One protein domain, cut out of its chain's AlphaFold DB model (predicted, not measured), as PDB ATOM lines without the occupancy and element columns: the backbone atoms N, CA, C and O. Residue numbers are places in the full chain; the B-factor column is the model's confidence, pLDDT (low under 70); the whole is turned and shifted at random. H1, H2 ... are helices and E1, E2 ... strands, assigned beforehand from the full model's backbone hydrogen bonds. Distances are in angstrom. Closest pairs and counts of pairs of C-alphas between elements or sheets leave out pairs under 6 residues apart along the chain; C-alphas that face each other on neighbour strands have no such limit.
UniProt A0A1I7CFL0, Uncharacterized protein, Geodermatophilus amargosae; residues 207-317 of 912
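AT A GLANCE: This is residues 207 to 317 of the 912 residues of an uncharacterized protein of Geodermatophilus amargosae (UniProt A0A1I7CFL0). With little regular structure, the model has a small hairpin, E1 and E2, in its middle among long loops, short helices H1 and H2 on one side, loop residues 284 to 300 opposite, and H3 running outward at one end. The printed part has 111 residues, under half in named elements (H1, H2, E1, E2, H3), class mixed, sheet antiparallel. It is compact, radius of gyration of the C-alphas 14.1 A, and flat, 40 by 38 by 19 A.

HOW THE PARTS SIT: Look first at the hairpin of E1, residues 265 to 269, and E2, residues 272 to 278: N 268 and O 276, 2.8 A apart, are within hydrogen-bond range. Residues 207 to 208 pair antiparallel with 276 to 277 of E2. H1, residues 211 to 218, and H2, residues 223 to 226, touch; their closest C-alphas, Gln 213 and Val 226, are 5.8 A apart. H3, residues 305 to 316, is apart from H1, H2 and E1. In H1 and H3 every O i to N i+4 pair is within range; H2 is too short for one.

IN THESE COORDINATES: Find C-alpha 265 at (-24.097, 79.998, 54.720); E1 runs 11.1 A, E2 10.7 A, H1 10.4 A. H3 runs 15.9 A to C-alpha 316 at (-48.999, 73.445, 56.362).

THE WHOLE: The farthest C-alphas, Glu 249 and Ser 317, are 40.3 A apart. The printed part has no cut; links H2 to E1 and E2 to H3 are long. Residues 230 to 232 and 317 have pLDDT under 70.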
ATOM      1  N   LEU A 207     -29.963  82.026  48.303       90.38
ATOM      2  CA  LEU A 207     -29.905  83.495  48.366       90.38
ATOM      3  C   LEU A 207     -28.844  84.024  47.402       90.38
ATOM      4  O   LEU A 207     -27.725  83.530  47.409       90.38
ATOM      5  N   VAL A 208     -29.166  85.030  46.592       88.50
ATOM      6  CA  VAL A 208     -28.193  85.669  45.688       88.50
ATOM      7  C   VAL A 208     -27.511  86.824  46.415       88.50
ATOM      8  O   VAL A 208     -28.172  87.612  47.089       88.50
ATOM      9  N   LEU A 209     -26.191  86.928  46.275       89.19
ATOM     10  CA  LEU A 209     -25.371  87.944  46.926       89.19
ATOM     11  C   LEU A 209     -24.878  88.991  45.936       89.19
ATOM     12  O   LEU A 209     -24.408  88.675  44.841       89.19
ATOM     13  N   THR A 210     -24.883  90.245  46.376       86.38
ATOM     14  CA  THR A 210     -24.040  91.286  45.779       86.38
ATOM     15  C   THR A 210     -22.580  91.106  46.186       86.38
ATOM     16  O   THR A 210     -22.269  90.455  47.186       86.38
ATOM     17  N   GLU A 211     -21.661  91.712  45.428       86.88
ATOM     18  CA  GLU A 211     -20.233  91.637  45.760       86.88
ATOM     19  C   GLU A 211     -19.925  92.286  47.112       86.88
ATOM     20  O   GLU A 211     -19.102  91.767  47.863       86.88
ATOM     21  N   SER A 212     -20.622  93.375  47.452       87.62
ATOM     22  CA  SER A 212     -20.491  94.028  48.755       87.62
ATOM     23  C   SER A 212     -20.953  93.113  49.885       87.62
ATOM     24  O   SER A 212     -20.197  92.901  50.826       87.62
ATOM     25  N   GLN A 213     -22.131  92.493  49.759       91.31
ATOM     26  CA  GLN A 213     -22.638  91.549  50.761       91.31
ATOM     27  C   GLN A 213     -21.705  90.350  50.934       91.31
ATOM     28  O   GLN A 213     -21.404  89.943  52.053       91.31
ATOM     29  N   ARG A 214     -21.202  89.794  49.827       94.62
ATOM     30  CA  ARG A 214     -20.224  88.703  49.858       94.62
ATOM     31  C   ARG A 214     -18.941  89.113  50.586       94.62
ATOM     32  O   ARG A 214     -18.451  88.356  51.421       94.62
ATOM     33  N   ALA A 215     -18.391  90.284  50.267       93.50
ATOM     34  CA  ALA A 215     -17.176  90.797  50.894       93.50
ATOM     35  C   ALA A 215     -17.373  91.057  52.395       93.50
ATOM     36  O   ALA A 215     -16.509  90.710  53.196       93.50
ATOM     37  N   GLU A 216     -18.524  91.602  52.783       92.44
ATOM     38  CA  GLU A 216     -18.867  91.869  54.179       92.44
ATOM     39  C   GLU A 216     -19.038  90.575  54.986       92.44
ATOM     40  O   GLU A 216     -18.476  90.446  56.076       92.44
ATOM     41  N   LEU A 217     -19.712  89.565  54.427       93.94
ATOM     42  CA  LEU A 217     -19.790  88.230  55.031       93.94
ATOM     43  C   LEU A 217     -18.401  87.591  55.174       93.94
ATOM     44  O   LEU A 217     -18.094  87.007  56.213       93.94
ATOM     45  N   ALA A 218     -17.541  87.721  54.159       94.88
ATOM     46  CA  ALA A 218     -16.164  87.220  54.205       94.88
ATOM     47  C   ALA A 218     -15.307  87.930  55.265       94.88
ATOM     48  O   ALA A 218     -14.408  87.315  55.836       94.88
ATOM     49  N   ALA A 219     -15.605  89.197  55.563       94.56
ATOM     50  CA  ALA A 219     -14.965  89.972  56.621       94.56
ATOM     51  C   ALA A 219     -15.505  89.659  58.033       94.56
ATOM     52  O   ALA A 219     -15.048  90.255  59.007       94.56
ATOM     53  N   GLY A 220     -16.455  88.725  58.165       93.00
ATOM     54  CA  GLY A 220     -17.059  88.346  59.444       93.00
ATOM     55  C   GLY A 220     -18.276  89.185  59.843       93.00
ATOM     56  O   GLY A 220     -18.662  89.165  61.013       93.00
ATOM     57  N   GLY A 221     -18.885  89.909  58.896       90.00
ATOM     58  CA  GLY A 221     -20.143  90.622  59.104       90.00
ATOM     59  C   GLY A 221     -21.268  89.691  59.565       90.00
ATOM     60  O   GLY A 221     -21.337  88.515  59.191       90.00
ATOM     61  N   ARG A 222     -22.170  90.207  60.406       87.88
ATOM     62  CA  ARG A 222     -23.291  89.419  60.934       87.88
ATOM     63  C   ARG A 222     -24.319  89.211  59.839       87.88
ATOM     64  O   ARG A 222     -24.976  90.152  59.417       87.88
ATOM     65  N   ALA A 223     -24.512  87.972  59.408       85.25
ATOM     66  CA  ALA A 223     -25.321  87.693  58.228       85.25
ATOM     67  C   ALA A 223     -26.761  88.245  58.277       85.25
ATOM     68  O   ALA A 223     -27.292  88.655  57.250       85.25
ATOM     69  N   GLN A 224     -27.374  88.334  59.460       82.31
ATOM     70  CA  GLN A 224     -28.686  88.969  59.629       82.31
ATOM     71  C   GLN A 224     -28.702  90.444  59.214       82.31
ATOM     72  O   GLN A 224     -29.723  90.915  58.726       82.31
ATOM     73  N   GLU A 225     -27.598  91.154  59.436       80.50
ATOM     74  CA  GLU A 225     -27.430  92.572  59.114       80.50
ATOM     75  C   GLU A 225     -27.064  92.748  57.631       80.50
ATOM     76  O   GLU A 225     -27.550  93.674  56.992       80.50
ATOM     77  N   VAL A 226     -26.285  91.817  57.063       81.12
ATOM     78  CA  VAL A 226     -25.786  91.917  55.678       81.12
ATOM     79  C   VAL A 226     -26.829  91.524  54.626       81.12
ATOM     80  O   VAL A 226     -26.974  92.187  53.595       81.12
ATOM     81  N   ILE A 227     -27.522  90.400  54.831       78.94
ATOM     82  CA  ILE A 227     -28.365  89.785  53.788       78.94
ATOM     83  C   ILE A 227     -29.835  89.644  54.177       78.94
ATOM     84  O   ILE A 227     -30.679  89.488  53.297       78.94
ATOM     85  N   GLY A 228     -30.157  89.706  55.473       78.44
ATOM     86  CA  GLY A 228     -31.469  89.290  55.968       78.44
ATOM     87  C   GLY A 228     -31.753  87.807  55.674       78.44
ATOM     88  O   GLY A 228     -31.000  87.127  54.979       78.44
ATOM     89  N   PHE A 229     -32.840  87.260  56.224       73.38
ATOM     90  CA  PHE A 229     -33.208  85.862  55.980       73.38
ATOM     91  C   PHE A 229     -34.692  85.709  55.676       73.38
ATOM     92  O   PHE A 229     -35.515  86.332  56.353       73.38
ATOM     93  N   PRO A 230     -35.061  84.825  54.730       69.56
ATOM     94  CA  PRO A 230     -36.440  84.398  54.589       69.56
ATOM     95  C   PRO A 230     -36.923  83.767  55.906       69.56
ATOM     96  O   PRO A 230     -36.185  82.966  56.495       69.56
ATOM     97  N   PRO A 231     -38.166  84.033  56.353       64.31
ATOM     98  CA  PRO A 231     -38.714  83.453  57.585       64.31
ATOM     99  C   PRO A 231     -38.602  81.920  57.648       64.31
ATOM    100  O   PRO A 231     -38.431  81.342  58.720       64.31
ATOM    101  N   GLY A 232     -38.634  81.257  56.487       67.88
ATOM    102  CA  GLY A 232     -38.509  79.808  56.358       67.88
ATOM    103  C   GLY A 232     -37.138  79.232  56.733       67.88
ATOM    104  O   GLY A 232     -37.056  78.048  57.025       67.88
ATOM    105  N   TRP A 233     -36.052  80.007  56.800       80.38
ATOM    106  CA  TRP A 233     -34.724  79.438  57.101       80.38
ATOM    107  C   TRP A 233     -34.543  79.054  58.577       80.38
ATOM    108  O   TRP A 233     -33.562  78.393  58.928       80.38
ATOM    109  N   GLY A 234     -35.495  79.432  59.442       76.00
ATOM    110  CA  GLY A 234     -35.493  79.071  60.860       76.00
ATOM    111  C   GLY A 234     -34.316  79.665  61.635       76.00
ATOM    112  O   GLY A 234     -33.842  79.051  62.588       76.00
ATOM    113  N   ILE A 235     -33.825  80.825  61.195       80.44
ATOM    114  CA  ILE A 235     -32.711  81.548  61.805       80.44
ATOM    115  C   ILE A 235     -33.287  82.573  62.786       80.44
ATOM    116  O   ILE A 235     -34.014  83.480  62.385       80.44
ATOM    117  N   ASP A 236     -32.956  82.444  64.071       77.94
ATOM    118  CA  ASP A 236     -33.247  83.482  65.066       77.94
ATOM    119  C   ASP A 236     -32.302  84.679  64.832       77.94
ATOM    120  O   ASP A 236     -31.149  84.520  64.414       77.94
ATOM    121  N   ARG A 237     -32.754  85.893  65.163       73.38
ATOM    122  CA  ARG A 237     -31.923  87.110  65.225       73.38
ATOM    123  C   ARG A 237     -30.660  86.921  66.077       73.38
ATOM    124  O   ARG A 237     -29.681  87.638  65.882       73.38
ATOM    125  N   LYS A 238     -30.672  85.972  67.019       79.38
ATOM    126  CA  LYS A 238     -29.525  85.631  67.880       79.38
ATOM    127  C   LYS A 238     -28.610  84.528  67.332       79.38
ATOM    128  O   LYS A 238     -27.569  84.275  67.929       79.38
ATOM    129  N   THR A 239     -28.972  83.840  66.249       83.75
ATOM    130  CA  THR A 239     -28.179  82.716  65.729       83.75
ATOM    131  C   THR A 239     -26.909  83.211  65.038       83.75
ATOM    132  O   THR A 239     -26.983  83.876  64.015       83.75
ATOM    133  N   THR A 240     -25.724  82.858  65.530       85.62
ATOM    134  CA  THR A 240     -24.481  83.127  64.789       85.62
ATOM    135  C   THR A 240     -24.347  82.150  63.625       85.62
ATOM    136  O   THR A 240     -24.412  80.937  63.829       85.62
ATOM    137  N   LEU A 241     -24.148  82.672  62.414       91.06
ATOM    138  CA  LEU A 241     -23.951  81.881  61.202       91.06
ATOM    139  C   LEU A 241     -22.550  82.109  60.652       91.06
ATOM    140  O   LEU A 241     -22.097  83.246  60.555       91.06
ATOM    141  N   THR A 242     -21.886  81.023  60.272       90.88
ATOM    142  CA  THR A 242     -20.574  81.080  59.629       90.88
ATOM    143  C   THR A 242     -20.753  81.099  58.119       90.88
ATOM    144  O   THR A 242     -21.436  80.232  57.566       90.88
ATOM    145  N   PHE A 243     -20.126  82.074  57.460       95.81
ATOM    146  CA  PHE A 243     -20.006  82.107  56.008       95.81
ATOM    147  C   PHE A 243     -18.849  81.222  55.541       95.81
ATOM    148  O   PHE A 243     -17.719  81.356  56.007       95.81
ATOM    149  N   HIS A 244     -19.147  80.310  54.618       96.38
ATOM    150  CA  HIS A 244     -18.206  79.376  54.008       96.38
ATOM    151  C   HIS A 244     -18.058  79.738  52.524       96.38
ATOM    152  O   HIS A 244     -18.838  79.247  51.705       96.38
ATOM    153  N   PRO A 245     -17.101  80.615  52.170       96.25
ATOM    154  CA  PRO A 245     -16.899  81.039  50.790       96.25
ATOM    155  C   PRO A 245     -16.406  79.884  49.919       96.25
ATOM    156  O   PRO A 245     -15.612  79.047  50.370       96.25
ATOM    157  N   HIS A 246     -16.824  79.892  48.656       95.12
ATOM    158  CA  HIS A 246     -16.423  78.893  47.678       95.12
ATOM    159  C   HIS A 246     -14.923  79.036  47.386       95.12
ATOM    160  O   HIS A 246     -14.402  80.153  47.287       95.12
ATOM    161  N   GLN A 247     -14.211  77.913  47.268       88.94
ATOM    162  CA  GLN A 247     -12.761  77.884  47.067       88.94
ATOM    163  C   GLN A 247     -12.446  77.301  45.689       88.94
ATOM    164  O   GLN A 247     -12.498  76.091  45.502       88.94
ATOM    165  N   GLY A 248     -12.082  78.156  44.733       88.56
ATOM    166  CA  GLY A 248     -11.585  77.726  43.422       88.56
ATOM    167  C   GLY A 248     -12.565  77.897  42.261       88.56
ATOM    168  O   GLY A 248     -13.655  78.446  42.409       88.56
ATOM    169  N   GLU A 249     -12.107  77.471  41.083       90.50
ATOM    170  CA  GLU A 249     -12.796  77.637  39.794       90.50
ATOM    171  C   GLU A 249     -13.622  76.419  39.370       90.50
ATOM    172  O   GLU A 249     -14.391  76.529  38.421       90.50
ATOM    173  N   GLU A 250     -13.486  75.293  40.067       94.88
ATOM    174  CA  GLU A 250     -14.221  74.058  39.788       94.88
ATOM    175  C   GLU A 250     -15.393  73.887  40.758       94.88
ATOM    176  O   GLU A 250     -15.307  74.397  41.875       94.88
ATOM    177  N   PRO A 251     -16.473  73.188  40.364       94.00
ATOM    178  CA  PRO A 251     -17.564  72.845  41.273       94.00
ATOM    179  C   PRO A 251     -17.077  72.100  42.522       94.00
ATOM    180  O   PRO A 251     -16.246  71.191  42.431       94.00
ATOM    181  N   ASP A 252     -17.636  72.417  43.690       93.06
ATOM    182  CA  ASP A 252     -17.448  71.595  44.884       93.06
ATOM    183  C   ASP A 252     -18.230  70.283  44.737       93.06
ATOM    184  O   ASP A 252     -19.428  70.199  45.018       93.06
ATOM    185  N   GLU A 253     -17.529  69.233  44.320       91.88
ATOM    186  CA  GLU A 253     -18.043  67.863  44.234       91.88
ATOM    187  C   GLU A 253     -17.835  67.063  45.534       91.88
ATOM    188  O   GLU A 253     -18.182  65.884  45.621       91.88
ATOM    189  N   SER A 254     -17.280  67.680  46.583       87.94
ATOM    190  CA  SER A 254     -16.971  66.978  47.825       87.94
ATOM    191  C   SER A 254     -18.233  66.553  48.568       87.94
ATOM    192  O   SER A 254     -19.126  67.352  48.874       87.94
ATOM    193  N   THR A 255     -18.256  65.280  48.952       83.81
ATOM    194  CA  THR A 255     -19.252  64.697  49.861       83.81
ATOM    195  C   THR A 255     -18.703  64.485  51.272       83.81
ATOM    196  O   THR A 255     -19.367  63.869  52.107       83.81
ATOM    197  N   ILE A 256     -17.474  64.942  51.550       85.56
ATOM    198  CA  ILE A 256     -16.816  64.762  52.855       85.56
ATOM    199  C   ILE A 256     -17.550  65.576  53.927       85.56
ATOM    200  O   ILE A 256     -17.742  65.109  55.051       85.56
ATOM    201  N   ARG A 257     -17.982  66.791  53.574       84.50
ATOM    202  CA  ARG A 257     -18.789  67.646  54.445       84.50
ATOM    203  C   ARG A 257     -20.251  67.226  54.325       84.50
ATOM    204  O   ARG A 257     -20.882  67.440  53.296       84.50
ATOM    205  N   LYS A 258     -20.763  66.589  55.377       83.19
ATOM    206  CA  LYS A 258     -22.164  66.163  55.468       83.19
ATOM    207  C   LYS A 258     -23.056  67.322  55.905       83.19
ATOM    208  O   LYS A 258     -22.572  68.270  56.526       83.19
ATOM    209  N   ALA A 259     -24.354  67.196  55.633       81.69
ATOM    210  CA  ALA A 259     -25.363  68.079  56.200       81.69
ATOM    211  C   ALA A 259     -25.225  68.111  57.728       81.69
ATOM    212  O   ALA A 259     -25.079  67.073  58.381       81.69
ATOM    213  N   THR A 260     -25.255  69.310  58.301       82.56
ATOM    214  CA  THR A 260     -25.138  69.506  59.752       82.56
ATOM    215  C   THR A 260     -26.497  69.471  60.448       82.56
ATOM    216  O   THR A 260     -26.566  69.443  61.678       82.56
ATOM    217  N   GLY A 261     -27.585  69.520  59.669       80.81
ATOM    218  CA  GLY A 261     -28.951  69.662  60.176       80.81
ATOM    219  C   GLY A 261     -29.242  71.061  60.732       80.81
ATOM    220  O   GLY A 261     -30.327  71.307  61.262       80.81
ATOM    221  N   ARG A 262     -28.284  71.988  60.614       87.62
ATOM    222  CA  ARG A 262     -28.399  73.400  60.985       87.62
ATOM    223  C   ARG A 262     -28.173  74.252  59.750       87.62
ATOM    224  O   ARG A 262     -27.403  73.880  58.873       87.62
ATOM    225  N   THR A 263     -28.810  75.413  59.714       91.06
ATOM    226  CA  THR A 263     -28.590  76.364  58.629       91.06
ATOM    227  C   THR A 263     -27.157  76.904  58.692       91.06
ATOM    228  O   THR A 263     -26.715  77.391  59.732       91.06
ATOM    229  N   GLN A 264     -26.439  76.786  57.581       92.44
ATOM    230  CA  GLN A 264     -25.121  77.353  57.301       92.44
ATOM    231  C   GLN A 264     -25.248  78.355  56.146       92.44
ATOM    232  O   GLN A 264     -26.278  78.405  55.472       92.44
ATOM    233  N   LEU A 265     -24.194  79.132  55.895       95.12
ATOM    234  CA  LEU A 265     -24.097  79.998  54.720       95.12
ATOM    235  C   LEU A 265     -22.980  79.472  53.832       95.12
ATOM    236  O   LEU A 265     -21.828  79.877  53.975       95.12
ATOM    237  N   VAL A 266     -23.304  78.514  52.969       97.06
ATOM    238  CA  VAL A 266     -22.326  77.908  52.059       97.06
ATOM    239  C   VAL A 266     -22.456  78.583  50.708       97.06
ATOM    240  O   VAL A 266     -23.542  78.592  50.135       97.06
ATOM    241  N   GLU A 267     -21.372  79.173  50.216       97.44
ATOM    242  CA  GLU A 267     -21.364  79.752  48.878       97.44
ATOM    243  C   GLU A 267     -21.360  78.648  47.813       97.44
ATOM    244  O   GLU A 267     -20.618  77.671  47.922       97.44
ATOM    245  N   GLY A 268     -22.203  78.823  46.802       95.75
ATOM    246  CA  GLY A 268     -22.425  77.899  45.701       95.75
ATOM    247  C   GLY A 268     -23.872  77.396  45.655       95.75
ATOM    248  O   GLY A 268     -24.478  77.067  46.678       95.75
ATOM    249  N   GLY A 269     -24.444  77.286  44.461       94.69
ATOM    250  CA  GLY A 269     -25.794  76.772  44.237       94.69
ATOM    251  C   GLY A 269     -26.443  77.362  42.991       94.69
ATOM    252  O   GLY A 269     -25.920  78.292  42.381       94.69
ATOM    253  N   ALA A 270     -27.597  76.821  42.597       90.62
ATOM    254  CA  ALA A 270     -28.311  77.188  41.373       90.62
ATOM    255  C   ALA A 270     -27.440  77.126  40.105       90.62
ATOM    256  O   ALA A 270     -27.613  77.918  39.180       90.62
ATOM    257  N   GLY A 271     -26.474  76.208  40.084       91.50
ATOM    258  CA  GLY A 271     -25.463  76.080  39.044       91.50
ATOM    259  C   GLY A 271     -24.234  76.965  39.247       91.50
ATOM    260  O   GLY A 271     -23.210  76.666  38.656       91.50
ATOM    261  N   TYR A 272     -24.263  77.988  40.102       94.62
ATOM    262  CA  TYR A 272     -23.175  78.961  40.219       94.62
ATOM    263  C   TYR A 272     -22.247  78.706  41.399       94.62
ATOM    264  O   TYR A 272     -22.710  78.366  42.484       94.62
ATOM    265  N   ARG A 273     -20.948  78.956  41.212       95.75
ATOM    266  CA  ARG A 273     -19.920  78.800  42.261       95.75
ATOM    267  C   ARG A 273     -19.823  80.009  43.193       95.75
ATOM    268  O   ARG A 273     -19.665  79.849  44.397       95.75
ATOM    269  N   PHE A 274     -19.957  81.222  42.655       95.75
ATOM    270  CA  PHE A 274     -19.879  82.475  43.415       95.75
ATOM    271  C   PHE A 274     -21.190  83.264  43.387       95.75
ATOM    272  O   PHE A 274     -21.911  83.258  42.387       95.75
ATOM    273  N   GLY A 275     -21.454  84.027  44.450       93.69
ATOM    274  CA  GLY A 275     -22.579  84.969  44.508       93.69
ATOM    275  C   GLY A 275     -23.946  84.332  44.779       93.69
ATOM    276  O   GLY A 275     -24.965  84.993  44.608       93.69
ATOM    277  N   VAL A 276     -23.984  83.069  45.212       94.12
ATOM    278  CA  VAL A 276     -25.199  82.376  45.674       94.12
ATOM    279  C   VAL A 276     -24.880  81.658  46.971       94.12
ATOM    280  O   VAL A 276     -23.803  81.088  47.096       94.12
ATOM    281  N   LEU A 277     -25.804  81.663  47.922       95.62
ATOM    282  CA  LEU A 277     -25.744  80.874  49.144       95.62
ATOM    283  C   LEU A 277     -26.759  79.743  49.098       95.62
ATOM    284  O   LEU A 277     -27.910  79.962  48.721       95.62
ATOM    285  N   ARG A 278     -26.355  78.579  49.596       95.50
ATOM    286  CA  ARG A 278     -27.230  77.477  50.004       95.50
ATOM    287  C   ARG A 278     -27.177  77.284  51.520       95.50
ATOM    288  O   ARG A 278     -26.259  77.751  52.200       95.50
ATOM    289  N   GLY A 279     -28.182  76.589  52.039       93.31
ATOM    290  CA  GLY A 279     -28.432  76.469  53.475       93.31
ATOM    291  C   GLY A 279     -27.583  75.461  54.248       93.31
ATOM    292  O   GLY A 279     -27.664  75.451  55.471       93.31
ATOM    293  N   ASP A 280     -26.830  74.576  53.591       94.94
ATOM    294  CA  ASP A 280     -25.954  73.586  54.241       94.94
ATOM    295  C   ASP A 280     -24.900  73.063  53.239       94.94
ATOM    296  O   ASP A 280     -24.927  73.393  52.051       94.94
ATOM    297  N   PHE A 281     -23.950  72.248  53.703       95.50
ATOM    298  CA  PHE A 281     -22.930  71.632  52.839       95.50
ATOM    299  C   PHE A 281     -23.481  70.530  51.940       95.50
ATOM    300  O   PHE A 281     -22.905  70.236  50.895       95.50
ATOM    301  N   ASP A 282     -24.579  69.901  52.344       95.62
ATOM    302  CA  ASP A 282     -25.219  68.841  51.587       95.62
ATOM    303  C   ASP A 282     -26.734  68.915  51.747       95.62
ATOM    304  O   ASP A 282     -27.261  69.375  52.760       95.62
ATOM    305  N   CYS A 283     -27.430  68.487  50.707       96.25
ATOM    306  CA  CYS A 283     -28.874  68.537  50.606       96.25
ATOM    307  C   CYS A 283     -29.302  67.602  49.482       96.25
ATOM    308  O   CYS A 283     -28.596  67.467  48.478       96.25
ATOM    309  N   LEU A 284     -30.508  67.046  49.569       96.12
ATOM    310  CA  LEU A 284     -31.104  66.347  48.439       96.12
ATOM    311  C   LEU A 284     -31.166  67.248  47.199       96.12
ATOM    312  O   LEU A 284     -30.991  66.724  46.107       96.12
ATOM    313  N   MET A 285     -31.308  68.571  47.375       96.75
ATOM    314  CA  MET A 285     -31.250  69.592  46.319       96.75
ATOM    315  C   MET A 285     -29.840  69.858  45.759       96.75
ATOM    316  O   MET A 285     -29.714  70.341  44.632       96.75
ATOM    317  N   ARG A 286     -28.773  69.499  46.490       96.31
ATOM    318  CA  ARG A 286     -27.370  69.577  46.031       96.31
ATOM    319  C   ARG A 286     -26.949  68.334  45.249       96.31
ATOM    320  O   ARG A 286     -25.954  68.352  44.540       96.31
ATOM    321  N   ARG A 287     -27.688  67.232  45.337       94.19
ATOM    322  CA  ARG A 287     -27.383  66.066  44.501       94.19
ATOM    323  C   ARG A 287     -27.782  66.322  43.055       94.19
ATOM    324  O   ARG A 287     -28.779  66.988  42.807       94.19
ATOM    325  N   GLN A 288     -26.989  65.848  42.111       90.12
ATOM    326  CA  GLN A 288     -27.158  66.132  40.692       90.12
ATOM    327  C   GLN A 288     -27.788  64.925  39.992       90.12
ATOM    328  O   GLN A 288     -27.309  63.802  40.198       90.12
ATOM    329  N   PRO A 289     -28.821  65.135  39.157       83.88
ATOM    330  CA  PRO A 289     -29.341  64.073  38.313       83.88
ATOM    331  C   PRO A 289     -28.230  63.467  37.464       83.88
ATOM    332  O   PRO A 289     -27.432  64.201  36.880       83.88
ATOM    333  N   ASN A 290     -28.180  62.141  37.398       83.81
ATOM    334  CA  ASN A 290     -27.193  61.389  36.620       83.81
ATOM    335  C   ASN A 290     -25.708  61.633  36.972       83.81
ATOM    336  O   ASN A 290     -24.819  61.250  36.210       83.81
ATOM    337  N   SER A 291     -25.405  62.274  38.101       87.69
ATOM    338  CA  SER A 291     -24.020  62.544  38.493       87.69
ATOM    339  C   SER A 291     -23.395  61.346  39.194       87.69
ATOM    340  O   SER A 291     -23.979  60.774  40.114       87.69
ATOM    341  N   THR A 292     -22.172  61.000  38.806       88.12
ATOM    342  CA  THR A 292     -21.356  60.001  39.510       88.12
ATOM    343  C   THR A 292     -20.679  60.579  40.753       88.12
ATOM    344  O   THR A 292     -20.422  59.840  41.702       88.12
ATOM    345  N   ALA A 293     -20.427  61.891  40.776       90.00
ATOM    346  CA  ALA A 293     -19.774  62.583  41.885       90.00
ATOM    347  C   ALA A 293     -20.761  62.954  43.005       90.00
ATOM    348  O   ALA A 293     -20.499  62.732  44.189       90.00
ATOM    349  N   LEU A 294     -21.945  63.457  42.635       91.62
ATOM    350  CA  LEU A 294     -23.006  63.860  43.563       91.62
ATOM    351  C   LEU A 294     -24.323  63.107  43.292       91.62
ATOM    352  O   LEU A 294     -25.353  63.756  43.101       91.62
ATOM    353  N   PRO A 295     -24.343  61.761  43.309       91.88
ATOM    354  CA  PRO A 295     -25.529  60.992  42.934       91.88
ATOM    355  C   PRO A 295     -26.719  61.278  43.860       91.88
ATOM    356  O   PRO A 295     -26.590  61.241  45.089       91.88
ATOM    357  N   ILE A 296     -27.906  61.502  43.279       91.00
ATOM    358  CA  ILE A 296     -29.179  61.675  44.018       91.00
ATOM    359  C   ILE A 296     -29.470  60.470  44.908       91.00
ATOM    360  O   ILE A 296     -29.960  60.601  46.032       91.00
ATOM    361  N   GLN A 297     -29.126  59.292  44.409       86.75
ATOM    362  CA  GLN A 297     -29.413  58.011  45.032       86.75
ATOM    363  C   GLN A 297     -28.419  57.643  46.148       86.75
ATOM    364  O   GLN A 297     -28.453  56.523  46.644       86.75
ATOM    365  N   ALA A 298     -27.541  58.554  46.581       88.69
ATOM    366  CA  ALA A 298     -26.635  58.278  47.693       88.69
ATOM    367  C   ALA A 298     -27.394  58.010  49.017       88.69
ATOM    368  O   ALA A 298     -28.370  58.711  49.339       88.69
ATOM    369  N   PRO A 299     -26.940  57.042  49.838       90.06
ATOM    370  CA  PRO A 299     -27.511  56.789  51.159       90.06
ATOM    371  C   PRO A 299     -27.302  57.988  52.096       90.06
ATOM    372  O   PRO A 299     -26.316  58.713  51.997       90.06
ATOM    373  N   GLY A 300     -28.240  58.208  53.024       89.12
ATOM    374  CA  GLY A 300     -28.120  59.235  54.074       89.12
ATOM    375  C   GLY A 300     -28.260  60.701  53.633       89.12
ATOM    376  O   GLY A 300     -28.114  61.588  54.462       89.12
ATOM    377  N   VAL A 301     -28.541  60.972  52.354       92.12
ATOM    378  CA  VAL A 301     -28.849  62.333  51.873       92.12
ATOM    379  C   VAL A 301     -30.297  62.713  52.184       92.12
ATOM    380  O   VAL A 301     -31.209  61.979  51.788       92.12
ATOM    381  N   GLU A 302     -30.493  63.874  52.809       93.62
ATOM    382  CA  GLU A 302     -31.786  64.448  53.207       93.62
ATOM    383  C   GLU A 302     -31.913  65.912  52.746       93.62
ATOM    384  O   GLU A 302     -30.949  66.506  52.262       93.62
ATOM    385  N   PHE A 303     -33.095  66.519  52.880       95.50
ATOM    386  CA  PHE A 303     -33.254  67.959  52.659       95.50
ATOM    387  C   PHE A 303     -32.548  68.770  53.751       95.50
ATOM    388  O   PHE A 303     -32.696  68.489  54.940       95.50
ATOM    389  N   CYS A 304     -31.842  69.832  53.356       95.06
ATOM    390  CA  CYS A 304     -31.309  70.813  54.296       95.06
ATOM    391  C   CYS A 304     -32.446  71.555  55.022       95.06
ATOM    392  O   CYS A 304     -33.611  71.526  54.605       95.06
ATOM    393  N   ARG A 305     -32.119  72.258  56.113       92.50
ATOM    394  CA  ARG A 305     -33.122  72.926  56.957       92.50
ATOM    395  C   ARG A 305     -33.997  73.935  56.184       92.50
ATOM    396  O   ARG A 305     -35.214  73.855  56.362       92.50
ATOM    397  N   PRO A 306     -33.454  74.807  55.305       92.25
ATOM    398  CA  PRO A 306     -34.280  75.671  54.456       92.25
ATOM    399  C   PRO A 306     -35.220  74.919  53.507       92.25
ATOM    400  O   PRO A 306     -36.406  75.241  53.450       92.25
ATOM    401  N   CYS A 307     -34.735  73.879  52.819       94.50
ATOM    402  CA  CYS A 307     -35.568  73.039  51.953       94.50
ATOM    403  C   CYS A 307     -36.711  72.379  52.730       94.50
ATOM    404  O   CYS A 307     -37.872  72.445  52.324       94.50
ATOM    405  N   TRP A 308     -36.387  71.770  53.870       93.06
ATOM    406  CA  TRP A 308     -37.366  71.121  54.737       93.06
ATOM    407  C   TRP A 308     -38.424  72.112  55.225       93.06
ATOM    408  O   TRP A 308     -39.613  71.805  55.214       93.06
ATOM    409  N   ALA A 309     -38.022  73.316  55.626       88.50
ATOM    410  CA  ALA A 309     -38.951  74.317  56.128       88.50
ATOM    411  C   ALA A 309     -39.851  74.872  55.020       88.50
ATOM    412  O   ALA A 309     -41.054  74.993  55.235       88.50
ATOM    413  N   ALA A 310     -39.306  75.116  53.826       87.31
ATOM    414  CA  ALA A 310     -40.082  75.513  52.655       87.31
ATOM    415  C   ALA A 310     -41.133  74.453  52.291       87.31
ATOM    416  O   ALA A 310     -42.307  74.776  52.105       87.31
ATOM    417  N   LEU A 311     -40.737  73.177  52.269       89.94
ATOM    418  CA  LEU A 311     -41.645  72.048  52.048       89.94
ATOM    419  C   LEU A 311     -42.723  71.969  53.129       89.94
ATOM    420  O   LEU A 311     -43.906  71.851  52.816       89.94
ATOM    421  N   ARG A 312     -42.339  72.082  54.402       87.38
ATOM    422  CA  ARG A 312     -43.279  72.020  55.524       87.38
ATOM    423  C   ARG A 312     -44.253  73.192  55.519       87.38
ATOM    424  O   ARG A 312     -45.429  73.004  55.798       87.38
ATOM    425  N   GLU A 313     -43.797  74.388  55.167       80.38
ATOM    426  CA  GLU A 313     -44.660  75.558  55.013       80.38
ATOM    427  C   GLU A 313     -45.671  75.354  53.875       80.38
ATOM    428  O   GLU A 313     -46.827  75.730  54.020       80.38
ATOM    429  N   GLN A 314     -45.279  74.736  52.756       81.50
ATOM    430  CA  GLN A 314     -46.205  74.382  51.664       81.50
ATOM    431  C   GLN A 314     -47.204  73.288  52.054       81.50
ATOM    432  O   GLN A 314     -48.365  73.330  51.651       81.50
ATOM    433  N   LEU A 315     -46.788  72.321  52.874       81.81
ATOM    434  CA  LEU A 315     -47.688  71.309  53.432       81.81
ATOM    435  C   LEU A 315     -48.680  71.911  54.442       81.81
ATOM    436  O   LEU A 315     -49.849  71.534  54.452       81.81
ATOM    437  N   ASN A 316     -48.228  72.866  55.259       72.88
ATOM    438  CA  ASN A 316     -48.999  73.445  56.362       72.88
ATOM    439  C   ASN A 316     -49.824  74.683  55.997       72.88
ATOM    440  O   ASN A 316     -50.623  75.118  56.828       72.88
ATOM    441  N   SER A 317     -49.631  75.302  54.827       60.09
ATOM    442  CA  SER A 317     -50.284  76.568  54.471       60.09
ATOM    443  C   SER A 317     -51.798  76.413  54.258       60.09
ATOM    444  O   SER A 317     -52.293  76.349  53.132       60.09
TER     445      SER A 317